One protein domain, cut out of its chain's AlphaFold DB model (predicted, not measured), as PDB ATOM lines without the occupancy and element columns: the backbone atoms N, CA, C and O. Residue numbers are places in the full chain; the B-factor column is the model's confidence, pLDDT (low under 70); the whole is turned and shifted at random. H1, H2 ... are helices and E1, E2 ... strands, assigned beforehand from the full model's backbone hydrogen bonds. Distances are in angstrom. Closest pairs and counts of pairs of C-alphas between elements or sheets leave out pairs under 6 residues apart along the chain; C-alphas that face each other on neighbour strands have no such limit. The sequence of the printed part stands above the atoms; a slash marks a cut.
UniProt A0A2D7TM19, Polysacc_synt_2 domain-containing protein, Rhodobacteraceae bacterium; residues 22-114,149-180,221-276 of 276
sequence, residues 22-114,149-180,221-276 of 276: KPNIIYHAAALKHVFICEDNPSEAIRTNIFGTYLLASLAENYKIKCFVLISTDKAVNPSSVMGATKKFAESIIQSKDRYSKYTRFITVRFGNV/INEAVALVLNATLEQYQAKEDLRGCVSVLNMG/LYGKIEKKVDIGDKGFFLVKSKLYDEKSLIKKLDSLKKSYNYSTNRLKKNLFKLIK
ATOM      1  N   LYS A  22      -6.060 -24.236   8.098       95.94
ATOM      2  CA  LYS A  22      -6.223 -25.610   8.612       95.94
ATOM      3  C   LYS A  22      -4.892 -26.387   8.685       95.94
ATOM      4  O   LYS A  22      -4.768 -27.453   8.077       95.94
ATOM      5  N   PRO A  23      -3.868 -25.856   9.385       96.06
ATOM      6  CA  PRO A  23      -2.529 -26.437   9.369       96.06
ATOM      7  C   PRO A  23      -2.530 -27.865   9.924       96.06
ATOM      8  O   PRO A  23      -3.128 -28.133  10.962       96.06
ATOM      9  N   ASN A  24      -1.815 -28.787   9.275       96.81
ATOM     10  CA  ASN A  24      -1.645 -30.145   9.803       96.81
ATOM     11  C   ASN A  24      -0.434 -30.281  10.731       96.81
ATOM     12  O   ASN A  24      -0.457 -31.117  11.632       96.81
ATOM     13  N   ILE A  25       0.618 -29.495  10.493       97.88
ATOM     14  CA  ILE A  25       1.869 -29.532  11.252       97.88
ATOM     15  C   ILE A  25       2.267 -28.102  11.609       97.88
ATOM     16  O   ILE A  25       2.217 -27.217  10.756       97.88
ATOM     17  N   ILE A  26       2.672 -27.877  12.858       98.38
ATOM     18  CA  ILE A  26       3.179 -26.587  13.337       98.38
ATOM     19  C   ILE A  26       4.584 -26.776  13.902       98.38
ATOM     20  O   ILE A  26       4.766 -27.546  14.839       98.38
ATOM     21  N   TYR A  27       5.556 -26.019  13.388       98.44
ATOM     22  CA  TYR A  27       6.870 -25.845  14.013       98.44
ATOM     23  C   TYR A  27       6.902 -24.510  14.759       98.44
ATOM     24  O   TYR A  27       7.014 -23.440  14.162       98.44
ATOM     25  N   HIS A  28       6.793 -24.564  16.084       98.50
ATOM     26  CA  HIS A  28       6.811 -23.396  16.954       98.50
ATOM     27  C   HIS A  28       8.246 -23.007  17.328       98.50
ATOM     28  O   HIS A  28       8.821 -23.494  18.307       98.50
ATOM     29  N   ALA A  29       8.816 -22.109  16.523       97.00
ATOM     30  CA  ALA A  29      10.139 -21.514  16.723       97.00
ATOM     31  C   ALA A  29      10.093 -20.066  17.264       97.00
ATOM     32  O   ALA A  29      11.138 -19.440  17.442       97.00
ATOM     33  N   ALA A  30       8.902 -19.516  17.532       97.31
ATOM     34  CA  ALA A  30       8.745 -18.138  17.993       97.31
ATOM     35  C   ALA A  30       9.013 -18.017  19.507       97.31
ATOM     36  O   ALA A  30       8.351 -18.655  20.324       97.31
ATOM     37  N   ALA A  31       9.987 -17.190  19.895       97.19
ATOM     38  CA  ALA A  31      10.325 -16.942  21.296       97.19
ATOM     39  C   ALA A  31      11.170 -15.673  21.471       97.19
ATOM     40  O   ALA A  31      11.937 -15.287  20.587       97.19
ATOM     41  N   LEU A  32      11.124 -15.096  22.671       96.56
ATOM     42  CA  LEU A  32      12.189 -14.223  23.157       96.56
ATOM     43  C   LEU A  32      13.344 -15.096  23.662       96.56
ATOM     44  O   LEU A  32      13.179 -15.867  24.610       96.56
ATOM     45  N   LYS A  33      14.504 -14.988  23.001       94.38
ATOM     46  CA  LYS A  33      15.660 -15.884  23.209       94.38
ATOM     47  C   LYS A  33      16.856 -15.250  23.925       94.38
ATOM     48  O   LYS A  33      17.764 -15.961  24.349       94.38
ATOM     49  N   HIS A  34      16.899 -13.924  24.031       93.00
ATOM     50  CA  HIS A  34      18.042 -13.215  24.606       93.00
ATOM     51  C   HIS A  34      17.949 -13.198  26.132       93.00
ATOM     52  O   HIS A  34      17.031 -12.601  26.686       93.00
ATOM     53  N   VAL A  35      18.921 -13.826  26.802       93.06
ATOM     54  CA  VAL A  35      18.943 -13.986  28.267       93.06
ATOM     55  C   VAL A  35      18.772 -12.645  28.984       93.06
ATOM     56  O   VAL A  35      17.871 -12.525  29.805       93.06
ATOM     57  N   PHE A  36      19.554 -11.626  28.623       89.94
ATOM     58  CA  PHE A  36      19.516 -10.315  29.290       89.94
ATOM     59  C   PHE A  36      18.204  -9.577  29.062       89.94
ATOM     60  O   PHE A  36      17.581  -9.125  30.013       89.94
ATOM     61  N   ILE A  37      17.721  -9.557  27.817       91.75
ATOM     62  CA  ILE A  37      16.444  -8.914  27.488       91.75
ATOM     63  C   ILE A  37      15.308  -9.564  28.286       91.75
ATOM     64  O   ILE A  37      14.455  -8.859  28.816       91.75
ATOM     65  N   CYS A  38      15.306 -10.893  28.425       95.12
ATOM     66  CA  CYS A  38      14.315 -11.601  29.234       95.12
ATOM     67  C   CYS A  38      14.504 -11.401  30.746       95.12
ATOM     68  O   CYS A  38      13.517 -11.417  31.480       95.12
ATOM     69  N   GLU A  39      15.739 -11.242  31.225       93.50
ATOM     70  CA  GLU A  39      16.001 -10.870  32.616       93.50
ATOM     71  C   GLU A  39      15.429  -9.486  32.925       93.50
ATOM     72  O   GLU A  39      14.781  -9.321  33.958       93.50
ATOM     73  N   ASP A  40      15.604  -8.513  32.043       92.62
ATOM     74  CA  ASP A  40      15.116  -7.152  32.274       92.62
ATOM     75  C   ASP A  40      13.605  -7.038  32.018       92.62
ATOM     76  O   ASP A  40      12.915  -6.271  32.686       92.62
ATOM     77  N   ASN A  41      13.062  -7.886  31.136       93.94
ATOM     78  CA  ASN A  41      11.658  -7.876  30.720       93.94
ATOM     79  C   ASN A  41      10.965  -9.232  30.972       93.94
ATOM     80  O   ASN A  41      10.496  -9.885  30.030       93.94
ATOM     81  N   PRO A  42      10.856  -9.695  32.232       95.06
ATOM     82  CA  PRO A  42      10.332 -11.027  32.520       95.06
ATOM     83  C   PRO A  42       8.856 -11.190  32.169       95.06
ATOM     84  O   PRO A  42       8.450 -12.281  31.773       95.06
ATOM     85  N   SER A  43       8.056 -10.126  32.277       95.31
ATOM     86  CA  SER A  43       6.643 -10.159  31.879       95.31
ATOM     87  C   SER A  43       6.497 -10.484  30.391       95.31
ATOM     88  O   SER A  43       5.756 -11.393  30.021       95.31
ATOM     89  N   GLU A  44       7.292  -9.840  29.533       95.69
ATOM     90  CA  GLU A  44       7.258 -10.072  28.087       95.69
ATOM     91  C   GLU A  44       7.787 -11.460  27.708       95.69
ATOM     92  O   GLU A  44       7.218 -12.123  26.832       95.69
ATOM     93  N   ALA A  45       8.817 -11.946  28.412       97.19
ATOM     94  CA  ALA A  45       9.302 -13.317  28.273       97.19
ATOM     95  C   ALA A  45       8.216 -14.337  28.638       97.19
ATOM     96  O   ALA A  45       7.983 -15.279  27.885       97.19
ATOM     97  N   ILE A  46       7.501 -14.134  29.747       97.56
ATOM     98  CA  ILE A  46       6.402 -15.007  30.177       97.56
ATOM     99  C   ILE A  46       5.253 -14.970  29.162       97.56
ATOM    100  O   ILE A  46       4.805 -16.021  28.702       97.56
ATOM    101  N   ARG A  47       4.795 -13.781  28.761       96.69
ATOM    102  CA  ARG A  47       3.684 -13.627  27.809       96.69
ATOM    103  C   ARG A  47       3.983 -14.297  26.470       96.69
ATOM    104  O   ARG A  47       3.117 -14.969  25.920       96.69
ATOM    105  N   THR A  48       5.207 -14.155  25.969       98.00
ATOM    106  CA  THR A  48       5.605 -14.707  24.667       98.00
ATOM    107  C   THR A  48       5.920 -16.199  24.757       98.00
ATOM    108  O   THR A  48       5.305 -17.004  24.063       98.00
ATOM    109  N   ASN A  49       6.843 -16.589  25.637       98.62
ATOM    110  CA  ASN A  49       7.379 -17.948  25.658       98.62
ATOM    111  C   ASN A  49       6.435 -18.942  26.346       98.62
ATOM    112  O   ASN A  49       6.414 -20.106  25.951       98.62
ATOM    113  N   ILE A  50       5.664 -18.514  27.356       98.38
ATOM    114  CA  ILE A  50       4.729 -19.390  28.082       98.38
ATOM    115  C   ILE A  50       3.332 -19.278  27.484       98.38
ATOM    116  O   ILE A  50       2.818 -20.254  26.945       98.38
ATOM    117  N   PHE A  51       2.714 -18.098  27.556       98.25
ATOM    118  CA  PHE A  51       1.305 -17.957  27.181       98.25
ATOM    119  C   PHE A  51       1.081 -18.004  25.671       98.25
ATOM    120  O   PHE A  51       0.100 -18.602  25.245       98.25
ATOM    121  N   GLY A  52       2.005 -17.472  24.865       98.38
ATOM    122  CA  GLY A  52       1.979 -17.661  23.412       98.38
ATOM    123  C   GLY A  52       2.076 -19.140  23.022       98.38
ATOM    124  O   GLY A  52       1.292 -19.619  22.206       98.38
ATOM    125  N   THR A  53       2.965 -19.898  23.675       98.69
ATOM    126  CA  THR A  53       3.058 -21.357  23.488       98.69
ATOM    127  C   THR A  53       1.775 -22.066  23.915       98.69
ATOM    128  O   THR A  53       1.260 -22.885  23.161       98.69
ATOM    129  N   TYR A  54       1.240 -21.750  25.098       98.31
ATOM    130  CA  TYR A  54       0.004 -22.354  25.598       98.31
ATOM    131  C   TYR A  54      -1.176 -22.100  24.660       98.31
ATOM    132  O   TYR A  54      -1.911 -23.031  24.341       98.31
ATOM    133  N   LEU A  55      -1.338 -20.860  24.192       98.25
ATOM    134  CA  LEU A  55      -2.401 -20.469  23.276       98.25
ATOM    135  C   LEU A  55      -2.300 -21.229  21.951       98.25
ATOM    136  O   LEU A  55      -3.258 -21.886  21.552       98.25
ATOM    137  N   LEU A  56      -1.129 -21.201  21.306       98.44
ATOM    138  CA  LEU A  56      -0.924 -21.872  20.024       98.44
ATOM    139  C   LEU A  56      -1.101 -23.393  20.137       98.44
ATOM    140  O   LEU A  56      -1.723 -24.008  19.274       98.44
ATOM    141  N   ALA A  57      -0.606 -23.998  21.219       98.25
ATOM    142  CA  ALA A  57      -0.758 -25.426  21.471       98.25
ATOM    143  C   ALA A  57      -2.211 -25.817  21.802       98.25
ATOM    144  O   ALA A  57      -2.656 -26.899  21.435       98.25
ATOM    145  N   SER A  58      -2.967 -24.943  22.470       97.62
ATOM    146  CA  SER A  58      -4.390 -25.180  22.747       97.62
ATOM    147  C   SER A  58      -5.229 -25.082  21.475       97.62
ATOM    148  O   SER A  58      -6.091 -25.923  21.253       97.62
ATOM    149  N   LEU A  59      -4.930 -24.128  20.586       97.94
ATOM    150  CA  LEU A  59      -5.553 -24.074  19.260       97.94
ATOM    151  C   LEU A  59      -5.202 -25.314  18.423       97.94
ATOM    152  O   LEU A  59      -6.087 -25.918  17.826       97.94
ATOM    153  N   ALA A  60      -3.942 -25.753  18.441       98.19
ATOM    154  CA  ALA A  60      -3.509 -26.978  17.767       98.19
ATOM    155  C   ALA A  60      -4.294 -28.226  18.207       98.19
ATOM    156  O   ALA A  60      -4.620 -29.084  17.386       98.19
ATOM    157  N   GLU A  61      -4.613 -28.323  19.494       97.25
ATOM    158  CA  GLU A  61      -5.446 -29.392  20.042       97.25
ATOM    159  C   GLU A  61      -6.921 -29.247  19.652       97.25
ATOM    160  O   GLU A  61      -7.516 -30.197  19.144       97.25
ATOM    161  N   ASN A  62      -7.497 -28.053  19.817       97.06
ATOM    162  CA  ASN A  62      -8.904 -27.782  19.509       97.06
ATOM    163  C   ASN A  62      -9.236 -28.051  18.035       97.06
ATOM    164  O   ASN A  62     -10.281 -28.620  17.721       97.06
ATOM    165  N   TYR A  63      -8.323 -27.685  17.134       97.75
ATOM    166  CA  TYR A  63      -8.447 -27.912  15.693       97.75
ATOM    167  C   TYR A  63      -7.898 -29.278  15.244       97.75
ATOM    168  O   TYR A  63      -7.858 -29.547  14.044       97.75
ATOM    169  N   LYS A  64      -7.504 -30.150  16.185       97.94
ATOM    170  CA  LYS A  64      -7.071 -31.539  15.943       97.94
ATOM    171  C   LYS A  64      -5.997 -31.656  14.855       97.94
ATOM    172  O   LYS A  64      -6.090 -32.501  13.961       97.94
ATOM    173  N   ILE A  65      -4.987 -30.785  14.897       97.81
ATOM    174  CA  ILE A  65      -3.871 -30.874  13.947       97.81
ATOM    175  C   ILE A  65      -3.112 -32.189  14.157       97.81
ATOM    176  O   ILE A  65      -3.157 -32.780  15.230       97.81
ATOM    177  N   LYS A  66      -2.348 -32.641  13.160       98.00
ATOM    178  CA  LYS A  66      -1.603 -33.900  13.285       98.00
ATOM    179  C   LYS A  66      -0.441 -33.766  14.269       98.00
ATOM    180  O   LYS A  66      -0.257 -34.631  15.120       98.00
ATOM    181  N   CYS A  67       0.351 -32.700  14.149       98.44
ATOM    182  CA  CYS A  67       1.603 -32.574  14.890       98.44
ATOM    183  C   CYS A  67       1.946 -31.125  15.255       98.44
ATOM    184  O   CYS A  67       1.894 -30.221  14.425       98.44
ATOM    185  N   PHE A  68       2.378 -30.916  16.491       98.75
ATOM    186  CA  PHE A  68       2.919 -29.666  17.000       98.75
ATOM    187  C   PHE A  68       4.339 -29.909  17.505       98.75
ATOM    188  O   PHE A  68       4.547 -30.762  18.359       98.75
ATOM    189  N   VAL A  69       5.312 -29.138  17.029       98.81
ATOM    190  CA  VAL A  69       6.720 -29.255  17.415       98.81
ATOM    191  C   VAL A  69       7.167 -27.972  18.099       98.81
ATOM    192  O   VAL A  69       7.197 -26.911  17.482       98.81
ATOM    193  N   LEU A  70       7.546 -28.054  19.371       98.81
ATOM    194  CA  LEU A  70       8.177 -26.965  20.106       98.81
ATOM    195  C   LEU A  70       9.694 -27.023  19.937       98.81
ATOM    196  O   LEU A  70      10.332 -28.000  20.335       98.81
ATOM    197  N   ILE A  71      10.278 -25.924  19.459       98.44
ATOM    198  CA  ILE A  71      11.727 -25.723  19.500       98.44
ATOM    199  C   ILE A  71      12.117 -25.201  20.884       98.44
ATOM    200  O   ILE A  71      11.736 -24.096  21.287       98.44
ATOM    201  N   SER A  72      12.860 -26.004  21.638       97.94
ATOM    202  CA  SER A  72      13.389 -25.696  22.968       97.94
ATOM    203  C   SER A  72      14.909 -25.505  22.945       97.94
ATOM    204  O   SER A  72      15.540 -25.493  21.893       97.94
ATOM    205  N   THR A  73      15.507 -25.296  24.116       97.06
ATOM    206  CA  THR A  73      16.927 -24.966  24.277       97.06
ATOM    207  C   THR A  73      17.529 -25.667  25.489       97.06
ATOM    208  O   THR A  73      16.849 -25.864  26.495       97.06
ATOM    209  N   ASP A  74      18.819 -25.988  25.421       95.50
ATOM    210  CA  ASP A  74      19.646 -26.405  26.566       95.50
ATOM    211  C   ASP A  74      19.467 -25.525  27.822       95.50
ATOM    212  O   ASP A  74      19.480 -26.020  28.945       95.50
ATOM    213  N   LYS A  75      19.161 -24.235  27.660       95.50
ATOM    214  CA  LYS A  75      18.905 -23.299  28.770       95.50
ATOM    215  C   LYS A  75      17.658 -23.635  29.593       95.50
ATOM    216  O   LYS A  75      17.529 -23.136  30.711       95.50
ATOM    217  N   ALA A  76      16.760 -24.480  29.082       96.00
ATOM    218  CA  ALA A  76      15.641 -25.035  29.842       96.00
ATOM    219  C   ALA A  76      16.091 -26.082  30.881       96.00
ATOM    220  O   ALA A  76      15.353 -26.381  31.820       96.00
ATOM    221  N   VAL A  77      17.304 -26.626  30.751       94.88
ATOM    222  CA  VAL A  77      17.893 -27.561  31.713       94.88
ATOM    223  C   VAL A  77      18.410 -26.788  32.914       94.88
ATOM    224  O   VAL A  77      19.273 -25.929  32.755       94.88
ATOM    225  N   ASN A  78      17.921 -27.103  34.119       92.25
ATOM    226  CA  ASN A  78      18.313 -26.443  35.375       92.25
ATOM    227  C   ASN A  78      18.440 -24.916  35.204       92.25
ATOM    228  O   ASN A  78      19.545 -24.369  35.289       92.25
ATOM    229  N   PRO A  79      17.343 -24.233  34.837       94.00
ATOM    230  CA  PRO A  79      17.418 -22.864  34.359       94.00
ATOM    231  C   PRO A  79      17.936 -21.926  35.455       94.00
ATOM    232  O   PRO A  79      17.471 -21.966  36.591       94.00
ATOM    233  N   SER A  80      18.879 -21.061  35.083       94.31
ATOM    234  CA  SER A  80      19.451 -19.985  35.911       94.31
ATOM    235  C   SER A  80      18.950 -18.595  35.508       94.31
ATOM    236  O   SER A  80      19.297 -17.606  36.145       94.31
ATOM    237  N   SER A  81      18.149 -18.513  34.441       96.31
ATOM    238  CA  SER A  81      17.618 -17.270  33.885       96.31
ATOM    239  C   SER A  81      16.123 -17.365  33.606       96.31
ATOM    240  O   SER A  81      15.577 -18.454  33.426       96.31
ATOM    241  N   VAL A  82      15.463 -16.212  33.509       97.06
ATOM    242  CA  VAL A  82      14.063 -16.085  33.094       97.06
ATOM    243  C   VAL A  82      13.840 -16.707  31.721       97.06
ATOM    244  O   VAL A  82      12.854 -17.413  31.525       97.06
ATOM    245  N   MET A  83      14.757 -16.502  30.773       97.06
ATOM    246  CA  MET A  83      14.634 -17.103  29.445       97.06
ATOM    247  C   MET A  83      14.589 -18.633  29.547       97.06
ATOM    248  O   MET A  83      13.621 -19.249  29.101       97.06
ATOM    249  N   GLY A  84      15.560 -19.237  30.239       97.50
ATOM    250  CA  GLY A  84      15.575 -20.681  30.478       97.50
ATOM    251  C   GLY A  84      14.337 -21.173  31.233       97.50
ATOM    252  O   GLY A  84      13.728 -22.168  30.848       97.50
ATOM    253  N   ALA A  85      13.912 -20.443  32.267       97.56
ATOM    254  CA  ALA A  85      12.753 -20.786  33.087       97.56
ATOM    255  C   ALA A  85      11.445 -20.771  32.282       97.56
ATOM    256  O   ALA A  85      10.638 -21.694  32.386       97.56
ATOM    257  N   THR A  86      11.252 -19.761  31.430       98.38
ATOM    258  CA  THR A  86      10.081 -19.695  30.547       98.38
ATOM    259  C   THR A  86      10.082 -20.811  29.509       98.38
ATOM    260  O   THR A  86       9.029 -21.393  29.252       98.38
ATOM    261  N   LYS A  87      11.250 -21.183  28.966       98.06
ATOM    262  CA  LYS A  87      11.367 -22.335  28.065       98.06
ATOM    263  C   LYS A  87      11.096 -23.653  28.785       98.06
ATOM    264  O   LYS A  87      10.345 -24.453  28.246       98.06
ATOM    265  N   LYS A  88      11.576 -23.850  30.018       97.25
ATOM    266  CA  LYS A  88      11.254 -25.049  30.814       97.25
ATOM    267  C   LYS A  88       9.756 -25.178  31.103       97.25
ATOM    268  O   LYS A  88       9.201 -26.275  31.047       97.25
ATOM    269  N   PHE A  89       9.084 -24.060  31.375       97.75
ATOM    270  CA  PHE A  89       7.630 -24.055  31.535       97.75
ATOM    271  C   PHE A  89       6.928 -24.386  30.206       97.75
ATOM    272  O   PHE A  89       5.998 -25.188  30.188       97.75
ATOM    273  N   ALA A  90       7.398 -23.827  29.086       98.31
ATOM    274  CA  ALA A  90       6.888 -24.153  27.755       98.31
ATOM    275  C   ALA A  90       7.031 -25.651  27.429       98.31
ATOM    276  O   ALA A  90       6.071 -26.247  26.951       98.31
ATOM    277  N   GLU A  91       8.170 -26.278  27.753       98.00
ATOM    278  CA  GLU A  91       8.325 -27.738  27.650       98.00
ATOM    279  C   GLU A  91       7.255 -28.454  28.478       98.00
ATOM    280  O   GLU A  91       6.532 -29.284  27.946       98.00
ATOM    281  N   SER A  92       7.070 -28.062  29.743       97.38
ATOM    282  CA  SER A  92       6.078 -28.681  30.634       97.38
ATOM    283  C   SER A  92       4.652 -28.649  30.063       97.38
ATOM    284  O   SER A  92       3.916 -29.623  30.212       97.38
ATOM    285  N   ILE A  93       4.268 -27.557  29.387       97.88
ATOM    286  CA  ILE A  93       2.971 -27.441  28.698       97.88
ATOM    287  C   ILE A  93       2.858 -28.483  27.583       97.88
ATOM    288  O   ILE A  93       1.880 -29.224  27.529       97.88
ATOM    289  N   ILE A  94       3.853 -28.537  26.697       98.19
ATOM    290  CA  ILE A  94       3.832 -29.406  25.513       98.19
ATOM    291  C   ILE A  94       3.924 -30.876  25.911       98.19
ATOM    292  O   ILE A  94       3.200 -31.697  25.363       98.19
ATOM    293  N   GLN A  95       4.731 -31.203  26.916       96.94
ATOM    294  CA  GLN A  95       4.836 -32.559  27.447       96.94
ATOM    295  C   GLN A  95       3.518 -33.052  28.047       96.94
ATOM    296  O   GLN A  95       3.133 -34.198  27.832       96.94
ATOM    297  N   SER A  96       2.815 -32.191  28.790       96.12
ATOM    298  CA  SER A  96       1.495 -32.531  29.323       96.12
ATOM    299  C   SER A  96       0.477 -32.711  28.201       96.12
ATOM    300  O   SER A  96      -0.212 -33.727  28.161       96.12
ATOM    301  N   LYS A  97       0.446 -31.794  27.226       96.75
ATOM    302  CA  LYS A  97      -0.431 -31.935  26.060       96.75
ATOM    303  C   LYS A  97      -0.153 -33.216  25.276       96.75
ATOM    304  O   LYS A  97      -1.100 -33.922  24.968       96.75
ATOM    305  N   ASP A  98       1.103 -33.595  25.036       96.81
ATOM    306  CA  ASP A  98       1.400 -34.861  24.340       96.81
ATOM    307  C   ASP A  98       0.882 -36.069  25.112       96.81
ATOM    308  O   ASP A  98       0.409 -37.034  24.517       96.81
ATOM    309  N   ARG A  99       0.952 -36.010  26.447       93.94
ATOM    310  CA  ARG A  99       0.530 -37.111  27.310       93.94
ATOM    311  C   ARG A  99      -0.983 -37.316  27.317       93.94
ATOM    312  O   ARG A  99      -1.417 -38.459  27.422       93.94
ATOM    313  N   TYR A 100      -1.762 -36.239  27.260       92.75
ATOM    314  CA  TYR A 100      -3.218 -36.299  27.441       92.75
ATOM    315  C   TYR A 100      -4.014 -36.090  26.147       92.75
ATOM    316  O   TYR A 100      -5.183 -36.481  26.087       92.75
ATOM    317  N   SER A 101      -3.408 -35.519  25.103       94.31
ATOM    318  CA  SER A 101      -4.099 -35.280  23.840       94.31
ATOM    319  C   SER A 101      -4.354 -36.579  23.085       94.31
ATOM    320  O   SER A 101      -3.454 -37.388  22.862       94.31
ATOM    321  N   LYS A 102      -5.595 -36.763  22.630       91.44
ATOM    322  CA  LYS A 102      -6.009 -37.955  21.874       91.44
ATOM    323  C   LYS A 102      -5.725 -37.846  20.376       91.44
ATOM    324  O   LYS A 102      -5.572 -38.868  19.719       91.44
ATOM    325  N   TYR A 103      -5.675 -36.625  19.844       93.00
ATOM    326  CA  TYR A 103      -5.663 -36.377  18.398       93.00
ATOM    327  C   TYR A 103      -4.355 -35.755  17.910       93.00
ATOM    328  O   TYR A 103      -3.852 -36.136  16.856       93.00
ATOM    329  N   THR A 104      -3.798 -34.820  18.681       97.56
ATOM    330  CA  THR A 104      -2.623 -34.050  18.276       97.56
ATOM    331  C   THR A 104      -1.378 -34.608  18.950       97.56
ATOM    332  O   THR A 104      -1.346 -34.769  20.169       97.56
ATOM    333  N   ARG A 105      -0.322 -34.870  18.173       97.94
ATOM    334  CA  ARG A 105       1.006 -35.167  18.729       97.94
ATOM    335  C   ARG A 105       1.737 -33.881  19.078       97.94
ATOM    336  O   ARG A 105       1.783 -32.961  18.265       97.94
ATOM    337  N   PHE A 106       2.326 -33.828  20.264       98.50
ATOM    338  CA  PHE A 106       3.056 -32.674  20.777       98.50
ATOM    339  C   PHE A 106       4.502 -33.067  21.073       98.50
ATOM    340  O   PHE A 106       4.811 -33.780  22.016       98.50
ATOM    341  N   ILE A 107       5.419 -32.572  20.260       98.50
ATOM    342  CA  ILE A 107       6.821 -32.969  20.271       98.50
ATOM    343  C   ILE A 107       7.643 -31.792  20.766       98.50
ATOM    344  O   ILE A 107       7.434 -30.652  20.360       98.50
ATOM    345  N   THR A 108       8.602 -32.053  21.646       98.50
ATOM    346  CA  THR A 108       9.587 -31.048  22.061       98.50
ATOM    347  C   THR A 108      10.959 -31.470  21.573       98.50
ATOM    348  O   THR A 108      11.408 -32.569  21.897       98.50
ATOM    349  N   VAL A 109      11.642 -30.586  20.843       98.38
ATOM    350  CA  VAL A 109      13.030 -30.793  20.409       98.38
ATOM    351  C   VAL A 109      13.925 -29.757  21.077       98.38
ATOM    352  O   VAL A 109      13.662 -28.561  20.998       98.38
ATOM    353  N   ARG A 110      14.980 -30.205  21.755       97.75
ATOM    354  CA  ARG A 110      15.908 -29.383  22.535       97.75
ATOM    355  C   ARG A 110      17.315 -29.488  21.955       97.75
ATOM    356  O   ARG A 110      17.823 -30.584  21.739       97.75
ATOM    357  N   PHE A 111      17.960 -28.342  21.766       96.56
ATOM    358  CA  PHE A 111      19.368 -28.253  21.379       96.56
ATOM    359  C   PHE A 111      20.013 -26.965  21.908       96.56
ATOM    360  O   PHE A 111      19.363 -26.112  22.514       96.56
ATOM    361  N   GLY A 112      21.322 -26.867  21.750       94.06
ATOM    362  CA  GLY A 112      22.154 -25.755  22.184       94.06
ATOM    363  C   GLY A 112      22.261 -24.653  21.138       94.06
ATOM    364  O   GLY A 112      21.284 -24.268  20.494       94.06
ATOM    365  N   ASN A 113      23.455 -24.088  20.997       93.75
ATOM    366  CA  ASN A 113      23.678 -22.966  20.104       93.75
ATOM    367  C   ASN A 113      23.740 -23.418  18.640       93.75
ATOM    368  O   ASN A 113      24.344 -24.430  18.297       93.75
ATOM    369  N   VAL A 114      23.170 -22.594  17.763       92.69
ATOM    370  CA  VAL A 114      23.296 -22.751  16.313       92.69
ATOM    371  C   VAL A 114      24.289 -21.722  15.790       92.69
ATOM    372  O   VAL A 114      24.141 -20.517  16.048       92.69
ATOM    373  N   ILE A 149      23.095 -24.790  11.167       92.50
ATOM    374  CA  ILE A 149      21.656 -24.642  10.888       92.50
ATOM    375  C   ILE A 149      21.117 -25.891  10.175       92.50
ATOM    376  O   ILE A 149      20.047 -26.376  10.531       92.50
ATOM    377  N   ASN A 150      21.869 -26.431   9.211       93.62
ATOM    378  CA  ASN A 150      21.442 -27.587   8.422       93.62
ATOM    379  C   ASN A 150      21.325 -28.847   9.286       93.62
ATOM    380  O   ASN A 150      20.311 -29.536   9.205       93.62
ATOM    381  N   GLU A 151      22.301 -29.102  10.163       94.25
ATOM    382  CA  GLU A 151      22.223 -30.201  11.134       94.25
ATOM    383  C   GLU A 151      21.027 -30.026  12.073       94.25
ATOM    384  O   GLU A 151      20.282 -30.977  12.300       94.25
ATOM    385  N   ALA A 152      20.803 -28.810  12.593       94.75
ATOM    386  CA  ALA A 152      19.690 -28.537  13.501       94.75
ATOM    387  C   ALA A 152      18.342 -28.815  12.830       94.75
ATOM    388  O   ALA A 152      17.498 -29.500  13.402       94.75
ATOM    389  N   VAL A 153      18.143 -28.313  11.608       95.75
ATOM    390  CA  VAL A 153      16.901 -28.517  10.852       95.75
ATOM    391  C   VAL A 153      16.708 -29.994  10.519       95.75
ATOM    392  O   VAL A 153      15.636 -30.530  10.793       95.75
ATOM    393  N   ALA A 154      17.733 -30.671   9.996       96.12
ATOM    394  CA  ALA A 154      17.650 -32.088   9.643       96.12
ATOM    395  C   ALA A 154      17.286 -32.954  10.858       96.12
ATOM    396  O   ALA A 154      16.365 -33.769  10.793       96.12
ATOM    397  N   LEU A 155      17.944 -32.728  11.996       96.50
ATOM    398  CA  LEU A 155      17.685 -33.482  13.218       96.50
ATOM    399  C   LEU A 155      16.344 -33.125  13.871       96.50
ATOM    400  O   LEU A 155      15.704 -34.007  14.438       96.50
ATOM    401  N   VAL A 156      15.866 -31.880  13.761       97.81
ATOM    402  CA  VAL A 156      14.503 -31.506  14.183       97.81
ATOM    403  C   VAL A 156      13.458 -32.262  13.365       97.81
ATOM    404  O   VAL A 156      12.505 -32.789  13.941       97.81
ATOM    405  N   LEU A 157      13.622 -32.336  12.041       97.31
ATOM    406  CA  LEU A 157      12.713 -33.084  11.171       97.31
ATOM    407  C   LEU A 157      12.752 -34.585  11.489       97.31
ATOM    408  O   LEU A 157      11.693 -35.189  11.657       97.31
ATOM    409  N   ASN A 158      13.948 -35.155  11.668       95.94
ATOM    410  CA  ASN A 158      14.123 -36.559  12.043       95.94
ATOM    411  C   ASN A 158      13.457 -36.877  13.393       95.94
ATOM    412  O   ASN A 158      12.623 -37.775  13.487       95.94
ATOM    413  N   ALA A 159      13.742 -36.080  14.428       96.19
ATOM    414  CA  ALA A 159      13.135 -36.237  15.746       96.19
ATOM    415  C   ALA A 159      11.608 -36.080  15.711       96.19
ATOM    416  O   ALA A 159      10.901 -36.765  16.448       96.19
ATOM    417  N   THR A 160      11.093 -35.205  14.839       97.25
ATOM    418  CA  THR A 160       9.649 -35.047  14.627       97.25
ATOM    419  C   THR A 160       9.037 -36.324  14.064       97.25
ATOM    420  O   THR A 160       8.048 -36.807  14.610       97.25
ATOM    421  N   LEU A 161       9.617 -36.881  12.997       95.81
ATOM    422  CA  LEU A 161       9.116 -38.094  12.353       95.81
ATOM    423  C   LEU A 161       9.107 -39.282  13.324       95.81
ATOM    424  O   LEU A 161       8.089 -39.953  13.485       95.81
ATOM    425  N   GLU A 162      10.223 -39.482  14.018       94.94
ATOM    426  CA  GLU A 162      10.410 -40.552  14.996       94.94
ATOM    427  C   GLU A 162       9.438 -40.439  16.174       94.94
ATOM    428  O   GLU A 162       8.745 -41.397  16.515       94.94
ATOM    429  N   GLN A 163       9.317 -39.252  16.782       94.81
ATOM    430  CA  GLN A 163       8.374 -39.076  17.886       94.81
ATOM    431  C   GLN A 163       6.915 -39.143  17.440       94.81
ATOM    432  O   GLN A 163       6.085 -39.617  18.218       94.81
ATOM    433  N   TYR A 164       6.583 -38.715  16.218       96.00
ATOM    434  CA  TYR A 164       5.223 -38.802  15.686       96.00
ATOM    435  C   TYR A 164       4.722 -40.253  15.629       96.00
ATOM    436  O   TYR A 164       3.550 -40.505  15.905       96.00
ATOM    437  N   GLN A 165       5.625 -41.202  15.364       92.12
ATOM    438  CA  GLN A 165       5.350 -42.642  15.313       92.12
ATOM    439  C   GLN A 165       5.643 -43.376  16.634       92.12
ATOM    440  O   GLN A 165       5.402 -44.578  16.744       92.12
ATOM    441  N   ALA A 166       6.169 -42.678  17.643       89.88
ATOM    442  CA  ALA A 166       6.564 -43.293  18.902       89.88
ATOM    443  C   ALA A 166       5.372 -43.862  19.689       89.88
ATOM    444  O   ALA A 166       4.262 -43.327  19.664       89.88
ATOM    445  N   LYS A 167       5.652 -44.928  20.446       89.44
ATOM    446  CA  LYS A 167       4.707 -45.591  21.352       89.44
ATOM    447  C   LYS A 167       4.200 -44.639  22.444       89.44
ATOM    448  O   LYS A 167       4.882 -43.698  22.850       89.44
ATOM    449  N   GLU A 168       3.018 -44.937  22.981       88.81
ATOM    450  CA  GLU A 168       2.340 -44.131  24.010       88.81
ATOM    451  C   GLU A 168       3.168 -43.926  25.297       88.81
ATOM    452  O   GLU A 168       3.053 -42.899  25.969       88.81
ATOM    453  N   ASP A 169       4.055 -44.860  25.651       90.62
ATOM    454  CA  ASP A 169       4.929 -44.750  26.827       90.62
ATOM    455  C   ASP A 169       6.086 -43.747  26.645       90.62
ATOM    456  O   ASP A 169       6.736 -43.359  27.626       90.62
ATOM    457  N   LEU A 170       6.332 -43.322  25.402       92.69
ATOM    458  CA  LEU A 170       7.314 -42.305  25.030       92.69
ATOM    459  C   LEU A 170       6.687 -40.918  24.839       92.69
ATOM    460  O   LEU A 170       7.426 -39.937  24.716       92.69
ATOM    461  N   ARG A 171       5.355 -40.795  24.878       94.31
ATOM    462  CA  ARG A 171       4.689 -39.488  24.830       94.31
ATOM    463  C   ARG A 171       5.114 -38.588  25.986       94.31
ATOM    464  O   ARG A 171       5.231 -39.026  27.133       94.31
ATOM    465  N   GLY A 172       5.341 -37.318  25.671       93.88
ATOM    466  CA  GLY A 172       5.856 -36.307  26.591       93.88
ATOM    467  C   GLY A 172       7.368 -36.386  26.838       93.88
ATOM    468  O   GLY A 172       7.889 -35.610  27.644       93.88
ATOM    469  N   CYS A 173       8.102 -37.281  26.166       96.19
ATOM    470  CA  CYS A 173       9.566 -37.240  26.171       96.19
ATOM    471  C   CYS A 173      10.076 -36.030  25.384       96.19
ATOM    472  O   CYS A 173       9.531 -35.662  24.344       96.19
ATOM    473  N   VAL A 174      11.181 -35.444  25.835       97.19
ATOM    474  CA  VAL A 174      11.879 -34.398  25.079       97.19
ATOM    475  C   VAL A 174      12.939 -35.056  24.200       97.19
ATOM    476  O   VAL A 174      13.751 -35.832  24.699       97.19
ATOM    477  N   SER A 175      12.940 -34.743  22.904       97.56
ATOM    478  CA  SER A 175      14.028 -35.110  21.994       97.56
ATOM    479  C   SER A 175      15.184 -34.144  22.184       97.56
ATOM    480  O   SER A 175      15.024 -32.944  21.985       97.56
ATOM    481  N   VAL A 176      16.349 -34.645  22.569       97.19
ATOM    482  CA  VAL A 176      17.556 -33.849  22.788       97.19
ATOM    483  C   VAL A 176      18.563 -34.198  21.707       97.19
ATOM    484  O   VAL A 176      18.988 -35.347  21.609       97.19
ATOM    485  N   LEU A 177      18.927 -33.217  20.883       96.69
ATOM    486  CA  LEU A 177      19.856 -33.453  19.779       96.69
ATOM    487  C   LEU A 177      21.250 -33.789  20.314       96.69
ATOM    488  O   LEU A 177      21.717 -33.187  21.286       96.69
ATOM    489  N   ASN A 178      21.918 -34.747  19.674       92.88
ATOM    490  CA  ASN A 178      23.306 -35.055  19.969       92.88
ATOM    491  C   ASN A 178      24.193 -33.991  19.310       92.88
ATOM    492  O   ASN A 178      24.233 -33.877  18.091       92.88
ATOM    493  N   MET A 179      24.881 -33.198  20.130       93.19
ATOM    494  CA  MET A 179      25.706 -32.073  19.673       93.19
ATOM    495  C   MET A 179      27.202 -32.300  19.901       93.19
ATOM    496  O   MET A 179      27.986 -31.354  19.840       93.19
ATOM    497  N   GLY A 180      27.596 -33.533  20.229       90.94
ATOM    498  CA  GLY A 180      28.975 -33.856  20.573       90.94
ATOM    499  C   GLY A 180      29.479 -33.082  21.796       90.94
ATOM    500  O   GLY A 180      28.733 -32.790  22.735       90.94
ATOM    501  N   LEU A 221      22.781 -30.667  28.270       91.94
ATOM    502  CA  LEU A 221      21.736 -31.124  27.348       91.94
ATOM    503  C   LEU A 221      20.540 -31.765  28.085       91.94
ATOM    504  O   LEU A 221      19.406 -31.712  27.604       91.94
ATOM    505  N   TYR A 222      20.770 -32.301  29.286       91.81
ATOM    506  CA  TYR A 222      19.742 -32.862  30.166       91.81
ATOM    507  C   TYR A 222      20.112 -32.710  31.649       91.81
ATOM    508  O   TYR A 222      21.279 -32.533  32.005       91.81
ATOM    509  N   GLY A 223      19.100 -32.708  32.518       89.50
ATOM    510  CA  GLY A 223      19.260 -32.507  33.962       89.50
ATOM    511  C   GLY A 223      19.439 -33.809  34.748       89.50
ATOM    512  O   GLY A 223      19.043 -34.873  34.292       89.50
ATOM    513  N   LYS A 224      19.947 -33.722  35.989       86.44
ATOM    514  CA  LYS A 224      20.131 -34.884  36.890       86.44
ATOM    515  C   LYS A 224      18.838 -35.658  37.185       86.44
ATOM    516  O   LYS A 224      18.882 -36.847  37.460       86.44
ATOM    517  N   ILE A 225      17.701 -34.966  37.162       87.19
ATOM    518  CA  ILE A 225      16.372 -35.547  37.406       87.19
ATOM    519  C   ILE A 225      15.703 -36.069  36.126       87.19
ATOM    520  O   ILE A 225      14.617 -36.639  36.197       87.19
ATOM    521  N   GLU A 226      16.303 -35.831  34.957       92.00
ATOM    522  CA  GLU A 226      15.803 -36.322  33.676       92.00
ATOM    523  C   GLU A 226      16.433 -37.691  33.392       92.00
ATOM    524  O   GLU A 226      17.640 -37.879  33.541       92.00
ATOM    525  N   LYS A 227      15.613 -38.666  32.991       92.94
ATOM    526  CA  LYS A 227      16.081 -40.015  32.658       92.94
ATOM    527  C   LYS A 227      16.272 -40.125  31.154       92.94
ATOM    528  O   LYS A 227      15.305 -39.970  30.407       92.94
ATOM    529  N   LYS A 228      17.504 -40.398  30.723       93.38
ATOM    530  CA  LYS A 228      17.805 -40.697  29.321       93.38
ATOM    531  C   LYS A 228      17.132 -42.013  28.931       93.38
ATOM    532  O   LYS A 228      17.210 -42.991  29.668       93.38
ATOM    533  N   VAL A 229      16.468 -42.008  27.786       91.62
ATOM    534  CA  VAL A 229      15.914 -43.191  27.136       91.62
ATOM    535  C   VAL A 229      16.703 -43.383  25.853       91.62
ATOM    536  O   VAL A 229      16.794 -42.469  25.029       91.62
ATOM    537  N   ASP A 230      17.324 -44.551  25.738       81.00
ATOM    538  CA  ASP A 230      18.058 -44.926  24.542       81.00
ATOM    539  C   ASP A 230      17.080 -45.296  23.423       81.00
ATOM    540  O   ASP A 230      16.073 -45.966  23.654       81.00
ATOM    541  N   ILE A 231      17.368 -44.807  22.225       86.00
ATOM    542  CA  ILE A 231      16.594 -45.043  21.004       86.00
ATOM    543  C   ILE A 231      17.504 -45.483  19.846       86.00
ATOM    544  O   ILE A 231      17.080 -45.451  18.690       86.00
ATOM    545  N   GLY A 232      18.749 -45.868  20.150       85.50
ATOM    546  CA  GLY A 232      19.802 -46.110  19.171       85.50
ATOM    547  C   GLY A 232      20.456 -44.820  18.672       85.50
ATOM    548  O   GLY A 232      20.156 -43.715  19.137       85.50
ATOM    549  N   ASP A 233      21.363 -44.957  17.706       84.88
ATOM    550  CA  ASP A 233      22.044 -43.812  17.104       84.88
ATOM    551  C   ASP A 233      21.179 -43.163  16.018       84.88
ATOM    552  O   ASP A 233      21.148 -43.590  14.865       84.88
ATOM    553  N   LYS A 234      20.425 -42.137  16.418       86.50
ATOM    554  CA  LYS A 234      19.553 -41.353  15.526       86.50
ATOM    555  C   LYS A 234      19.961 -39.880  15.437       86.50
ATOM    556  O   LYS A 234      19.185 -39.047  14.965       86.50
ATOM    557  N   GLY A 235      21.137 -39.525  15.962       91.50
ATOM    558  CA  GLY A 235      21.569 -38.129  16.117       91.50
ATOM    559  C   GLY A 235      20.800 -37.334  17.188       91.50
ATOM    560  O   GLY A 235      21.000 -36.130  17.340       91.50
ATOM    561  N   PHE A 236      19.935 -37.986  17.969       94.81
ATOM    562  CA  PHE A 236      19.272 -37.435  19.152       94.81
ATOM    563  C   PHE A 236      18.960 -38.560  20.144       94.81
ATOM    564  O   PHE A 236      19.011 -39.737  19.799       94.81
ATOM    565  N   PHE A 237      18.634 -38.202  21.381       94.88
ATOM    566  CA  PHE A 237      18.157 -39.136  22.401       94.88
ATOM    567  C   PHE A 237      16.907 -38.586  23.081       94.88
ATOM    568  O   PHE A 237      16.641 -37.385  23.042       94.88
ATOM    569  N   LEU A 238      16.131 -39.457  23.721       96.12
ATOM    570  CA  LEU A 238      14.952 -39.039  24.470       96.12
ATOM    571  C   LEU A 238      15.300 -38.813  25.938       96.12
ATOM    572  O   LEU A 238      16.125 -39.520  26.519       96.12
ATOM    573  N   VAL A 239      14.627 -37.851  26.565       96.19
ATOM    574  CA  VAL A 239      14.652 -37.690  28.019       96.19
ATOM    575  C   VAL A 239      13.241 -37.648  28.592       96.19
ATOM    576  O   VAL A 239      12.378 -36.898  28.129       96.19
ATOM    577  N   LYS A 240      13.014 -38.457  29.630       93.44
ATOM    578  CA  LYS A 240      11.809 -38.427  30.462       93.44
ATOM    579  C   LYS A 240      12.035 -37.453  31.613       93.44
ATOM    580  O   LYS A 240      12.982 -37.609  32.385       93.44
ATOM    581  N   SER A 241      11.161 -36.462  31.743       87.69
ATOM    582  CA  SER A 241      11.144 -35.532  32.876       87.69
ATOM    583  C   SER A 241       9.830 -35.631  33.644       87.69
ATOM    584  O   SER A 241       8.882 -36.276  33.203       87.69
ATOM    585  N   LYS A 242       9.765 -34.963  34.799       86.81
ATOM    586  CA  LYS A 242       8.528 -34.808  35.570       86.81
ATOM    587  C   LYS A 242       7.427 -34.229  34.677       86.81
ATOM    588  O   LYS A 242       7.609 -33.157  34.100       86.81
ATOM    589  N   LEU A 243       6.313 -34.946  34.580       87.25
ATOM    590  CA  LEU A 243       5.105 -34.490  33.905       87.25
ATOM    591  C   LEU A 243       4.193 -33.800  34.919       87.25
ATOM    592  O   LEU A 243       4.136 -34.188  36.086       87.25
ATOM    593  N   TYR A 244       3.470 -32.790  34.455       88.94
ATOM    594  CA  TYR A 244       2.380 -32.187  35.208       88.94
ATOM    595  C   TYR A 244       1.066 -32.599  34.555       88.94
ATOM    596  O   TYR A 244       0.948 -32.596  33.327       88.94
ATOM    597  N   ASP A 245       0.079 -32.963  35.365       90.56
ATOM    598  CA  ASP A 245      -1.290 -33.094  34.888       90.56
ATOM    599  C   ASP A 245      -1.846 -31.729  34.455       90.56
ATOM    600  O   ASP A 245      -1.358 -30.665  34.860       90.56
ATOM    601  N   GLU A 246      -2.878 -31.766  33.619       88.19
ATOM    602  CA  GLU A 246      -3.485 -30.571  33.042       88.19
ATOM    603  C   GLU A 246      -4.023 -29.611  34.119       88.19
ATOM    604  O   GLU A 246      -3.779 -28.404  34.053       88.19
ATOM    605  N   LYS A 247      -4.667 -30.132  35.174       91.88
ATOM    606  CA  LYS A 247      -5.217 -29.305  36.263       91.88
ATOM    607  C   LYS A 247      -4.104 -28.568  37.008       91.88
ATOM    608  O   LYS A 247      -4.251 -27.390  37.337       91.88
ATOM    609  N   SER A 248      -2.988 -29.243  37.276       93.25
ATOM    610  CA  SER A 248      -1.805 -28.643  37.897       93.25
ATOM    611  C   SER A 248      -1.203 -27.541  37.022       93.25
ATOM    612  O   SER A 248      -0.910 -26.454  37.526       93.25
ATOM    613  N   LEU A 249      -1.088 -27.757  35.707       94.12
ATOM    614  CA  LEU A 249      -0.597 -26.728  34.785       94.12
ATOM    615  C   LEU A 249      -1.503 -25.503  34.721       94.12
ATOM    616  O   LEU A 249      -0.990 -24.388  34.792       94.12
ATOM    617  N   ILE A 250      -2.821 -25.694  34.646       94.31
ATOM    618  CA  ILE A 250      -3.786 -24.586  34.635       94.31
ATOM    619  C   ILE A 250      -3.637 -23.747  35.909       94.31
ATOM    620  O   ILE A 250      -3.463 -22.533  35.824       94.31
ATOM    621  N   LYS A 251      -3.553 -24.379  37.089       95.44
ATOM    622  CA  LYS A 251      -3.309 -23.662  38.356       95.44
ATOM    623  C   LYS A 251      -2.011 -22.849  38.333       95.44
ATOM    624  O   LYS A 251      -1.969 -21.727  38.845       95.44
ATOM    625  N   LYS A 252      -0.938 -23.393  37.749       95.75
ATOM    626  CA  LYS A 252       0.343 -22.682  37.602       95.75
ATOM    627  C   LYS A 252       0.238 -21.509  36.622       95.75
ATOM    628  O   LYS A 252       0.768 -20.438  36.914       95.75
ATOM    629  N   LEU A 253      -0.458 -21.683  35.497       96.06
ATOM    630  CA  LEU A 253      -0.726 -20.620  34.523       96.06
ATOM    631  C   LEU A 253      -1.556 -19.492  35.146       96.06
ATOM    632  O   LEU A 253      -1.191 -18.325  35.010       96.06
ATOM    633  N   ASP A 254      -2.601 -19.817  35.903       95.19
ATOM    634  CA  ASP A 254      -3.422 -18.828  36.607       95.19
ATOM    635  C   ASP A 254      -2.614 -18.062  37.656       95.19
ATOM    636  O   ASP A 254      -2.720 -16.837  37.765       95.19
ATOM    637  N   SER A 255      -1.755 -18.763  38.404       93.81
ATOM    638  CA  SER A 255      -0.824 -18.136  39.344       93.81
ATOM    639  C   SER A 255       0.128 -17.160  38.641       93.81
ATOM    640  O   SER A 255       0.324 -16.043  39.127       93.81
ATOM    641  N   LEU A 256       0.680 -17.534  37.479       94.44
ATOM    642  CA  LEU A 256       1.523 -16.643  36.676       94.44
ATOM    643  C   LEU A 256       0.746 -15.431  36.163       94.44
ATOM    644  O   LEU A 256       1.230 -14.305  36.287       94.44
ATOM    645  N   LYS A 257      -0.466 -15.639  35.643       91.62
ATOM    646  CA  LYS A 257      -1.314 -14.575  35.093       91.62
ATOM    647  C   LYS A 257      -1.679 -13.538  36.160       91.62
ATOM    648  O   LYS A 257      -1.586 -12.341  35.905       91.62
ATOM    649  N   LYS A 258      -1.994 -13.981  37.384       90.44
ATOM    650  CA  LYS A 258      -2.235 -13.098  38.543       90.44
ATOM    651  C   LYS A 258      -0.995 -12.302  38.964       90.44
ATOM    652  O   LYS A 258      -1.127 -11.247  39.576       90.44
ATOM    653  N   SER A 259       0.203 -12.786  38.635       87.62
ATOM    654  CA  SER A 259       1.464 -12.120  38.980       87.62
ATOM    655  C   SER A 259       1.945 -11.080  37.962       87.62
ATOM    656  O   SER A 259       2.993 -10.483  38.179       87.62
ATOM    657  N   TYR A 260       1.204 -10.810  36.881       83.06
ATOM    658  CA  TYR A 260       1.621  -9.838  35.855       83.06
ATOM    659  C   TYR A 260       1.827  -8.416  36.374       83.06
ATOM    660  O   TYR A 260       2.722  -7.728  35.891       83.06
ATOM    661  N   ASN A 261       1.055  -8.010  37.380       81.25
ATOM    662  CA  ASN A 261       1.169  -6.685  37.995       81.25
ATOM    663  C   ASN A 261       2.166  -6.666  39.167       81.25
ATOM    664  O   ASN A 261       2.261  -5.679  39.891       81.25
ATOM    665  N   TYR A 262       2.872  -7.772  39.422       87.69
ATOM    666  CA  TYR A 262       3.875  -7.816  40.481       87.69
ATOM    667  C   TYR A 262       5.145  -7.082  40.053       87.69
ATOM    668  O   TYR A 262       5.463  -6.987  38.870       87.69
ATOM    669  N   SER A 263       5.940  -6.656  41.038       89.56
ATOM    670  CA  SER A 263       7.300  -6.194  40.767       89.56
ATOM    671  C   SER A 263       8.121  -7.282  40.063       89.56
ATOM    672  O   SER A 263       7.964  -8.478  40.335       89.56
ATOM    673  N   THR A 264       9.055  -6.864  39.206       88.19
ATOM    674  CA  THR A 264       9.963  -7.730  38.434       88.19
ATOM    675  C   THR A 264      10.569  -8.849  39.286       88.19
ATOM    676  O   THR A 264      10.542 -10.019  38.905       88.19
ATOM    677  N   ASN A 265      11.057  -8.527  40.487       90.06
ATOM    678  CA  ASN A 265      11.663  -9.508  41.390       90.06
ATOM    679  C   ASN A 265      10.657 -10.543  41.910       90.06
ATOM    680  O   ASN A 265      10.974 -11.732  41.982       90.06
ATOM    681  N   ARG A 266       9.440 -10.117  42.264       92.50
ATOM    682  CA  ARG A 266       8.394 -11.020  42.759       92.50
ATOM    683  C   ARG A 266       7.859 -11.914  41.637       92.50
ATOM    684  O   ARG A 266       7.646 -13.101  41.877       92.50
ATOM    685  N   LEU A 267       7.732 -11.387  40.417       93.31
ATOM    686  CA  LEU A 267       7.367 -12.159  39.226       93.31
ATOM    687  C   LEU A 267       8.402 -13.251  38.921       93.31
ATOM    688  O   LEU A 267       8.036 -14.415  38.753       93.31
ATOM    689  N   LYS A 268       9.700 -12.913  38.941       93.44
ATOM    690  CA  LYS A 268      10.786 -13.894  38.776       93.44
ATOM    691  C   LYS A 268      10.728 -14.981  39.844       93.44
ATOM    692  O   LYS A 268      10.709 -16.162  39.510       93.44
ATOM    693  N   LYS A 269      10.644 -14.602  41.125       93.88
ATOM    694  CA  LYS A 269      10.532 -15.567  42.235       93.88
ATOM    695  C   LYS A 269       9.345 -16.515  42.041       93.88
ATOM    696  O   LYS A 269       9.500 -17.716  42.254       93.88
ATOM    697  N   ASN A 270       8.194 -15.999  41.601       94.88
ATOM    698  CA  ASN A 270       7.025 -16.826  41.308       94.88
ATOM    699  C   ASN A 270       7.297 -17.803  40.152       94.88
ATOM    700  O   ASN A 270       7.107 -19.004  40.315       94.88
ATOM    701  N   LEU A 271       7.829 -17.321  39.023       96.19
ATOM    702  CA  LEU A 271       8.192 -18.166  37.879       96.19
ATOM    703  C   LEU A 271       9.123 -19.316  38.288       96.19
ATOM    704  O   LEU A 271       8.821 -20.475  38.014       96.19
ATOM    705  N   PHE A 272      10.216 -19.012  38.994       95.12
ATOM    706  CA  PHE A 272      11.177 -20.022  39.445       95.12
ATOM    707  C   PHE A 272      10.586 -21.005  40.461       95.12
ATOM    708  O   PHE A 272      10.979 -22.170  40.480       95.12
ATOM    709  N   LYS A 273       9.633 -20.574  41.296       94.31
ATOM    710  CA  LYS A 273       8.903 -21.471  42.203       94.31
ATOM    711  C   LYS A 273       8.042 -22.470  41.428       94.31
ATOM    712  O   LYS A 273       7.967 -23.631  41.816       94.31
ATOM    713  N   LEU A 274       7.406 -22.031  40.344       92.88
ATOM    714  CA  LEU A 274       6.443 -22.838  39.592       92.88
ATOM    715  C   LEU A 274       7.084 -23.876  38.665       92.88
ATOM    716  O   LEU A 274       6.383 -24.789  38.242       92.88
ATOM    717  N   ILE A 275       8.378 -23.777  38.362       89.00
ATOM    718  CA  ILE A 275       9.095 -24.750  37.515       89.00
ATOM    719  C   ILE A 275       9.879 -25.814  38.304       89.00
ATOM    720  O   ILE A 275      10.562 -26.638  37.700       89.00
ATOM    721  N   LYS A 276       9.797 -25.787  39.639       79.94
ATOM    722  CA  LYS A 276      10.249 -26.880  40.516       79.94
ATOM    723  C   LYS A 276       9.172 -27.991  40.579       79.94
ATOM    724  O   LYS A 276       9.509 -29.180  40.780       79.94
TER     725      LYS A 276
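AT A GLANCE: This is residues 22 to 114, 149 to 180 and 221 to 276 of the 276 residues of the protein "Polysacc_synt_2 domain-containing protein" of Rhodobacteraceae bacterium (UniProt A0A2D7TM19). A strongly twisted sheet of six strands has H2 and H3 over one face and H4 packed on the other, three layers in all. The helical hairpin of H5 and H6 covers H3 on its side away from the sheet, and the short H1 sits off the sheet near the beginnings of H2 and H3. The printed part has 181 residues, with six named helices and six named strands in the order E1 H1 H2 E2 H3 E3 H4 E4 E5 E6 H5 H6, of the mixed class. The sheet runs E1 E2 E3 E4 E6 E5 and is mixed, parallel from E1 to E4 and antiparallel beyond. The whole is compact, with a radius of gyration of the C-alphas of 15.5 A and spans of 46 by 37 by 29 A.

HOW THE PARTS SIT: E1, residues 25 to 28, E2, residues 67 to 73, E3, residues 105 to 111, and E4, residues 174 to 177, are parallel neighbours in turn; within hydrogen-bond range are N 26 and O 67 at 2.9 A, N 70 and O 107 at 2.8 A, and N 110 and O 175 at 2.7 A. E6, residues 236 to 240, is antiparallel to E4, with N 176 and O 237 2.8 A apart, and forms a hairpin with the edge strand E5, residues 227 to 229, with N 229 and O 238 2.8 A apart. H2, residues 42 to 62, lies over E2 at a height over the sheet of 10.1 A. On the same face H3, residues 82 to 100, lies over E2 and E3 at a height of 8.4 A, and both helices run along the strands. H2 and H3 touch at a shallow tilt of 15 degrees, the same way; their closest C-alphas, those of Ile 50 and Ala 90, are 5.2 A apart. H4, residues 149 to 164, is on the opposite face; its closest C-alpha to E3 is that of Tyr 164, 6.3 A from that of Arg 105. H1, residues 35 to 40, is not on the sheet and touches H3, the hub, about perpendicular at 75 degrees, with the C-alphas of Val 35 and Met 83 closest at 5.4 A. E1, H1 H2, E2 and E2, H3, E3 are strand-helix-strand units, parallel neighbour strands joined through helices, with right-handed crossovers. H3 with H5, residues 246 to 258, and H6, residues 264 to 274, makes an up and down bundle, each running against the one before. H3 and H5 only just touch, with 3 pairs of C-alphas within 8 A, the closest those of Ser 96 and Glu 246 at 6.5 A. H5 and H6 touch at a shallow tilt of 8 degrees, the C-alphas of Lys 252 and Leu 274 closest at 6.4 A. Every O i to N i+4 pair is within hydrogen-bond range in H1, H3, H4, H5 and H6, and 15 of 17 in H2.

IN THESE COORDINATES: E1 begins at C-alpha 25 (1.869, -29.532, 11.252), and H6 ends at C-alpha 274 (6.443, -22.838, 39.592). From first to last C-alpha H2 measures 28.6 A, H3 27.2 A, H4 22.2 A, E3 19.8 A and E2 19.5 A.

THE WHOLE: The two C-alphas farthest apart, those of Gly 232 and Asn 261, are 47.5 A apart. Residues 115 to 148 and 181 to 220 are not printed; the C-alphas across these cuts are 6.0 A and 10.3 A apart. Of the links that are printed whole, none is long. The mean pLDDT of the printed part is 94.4, and no printed residue is under 70.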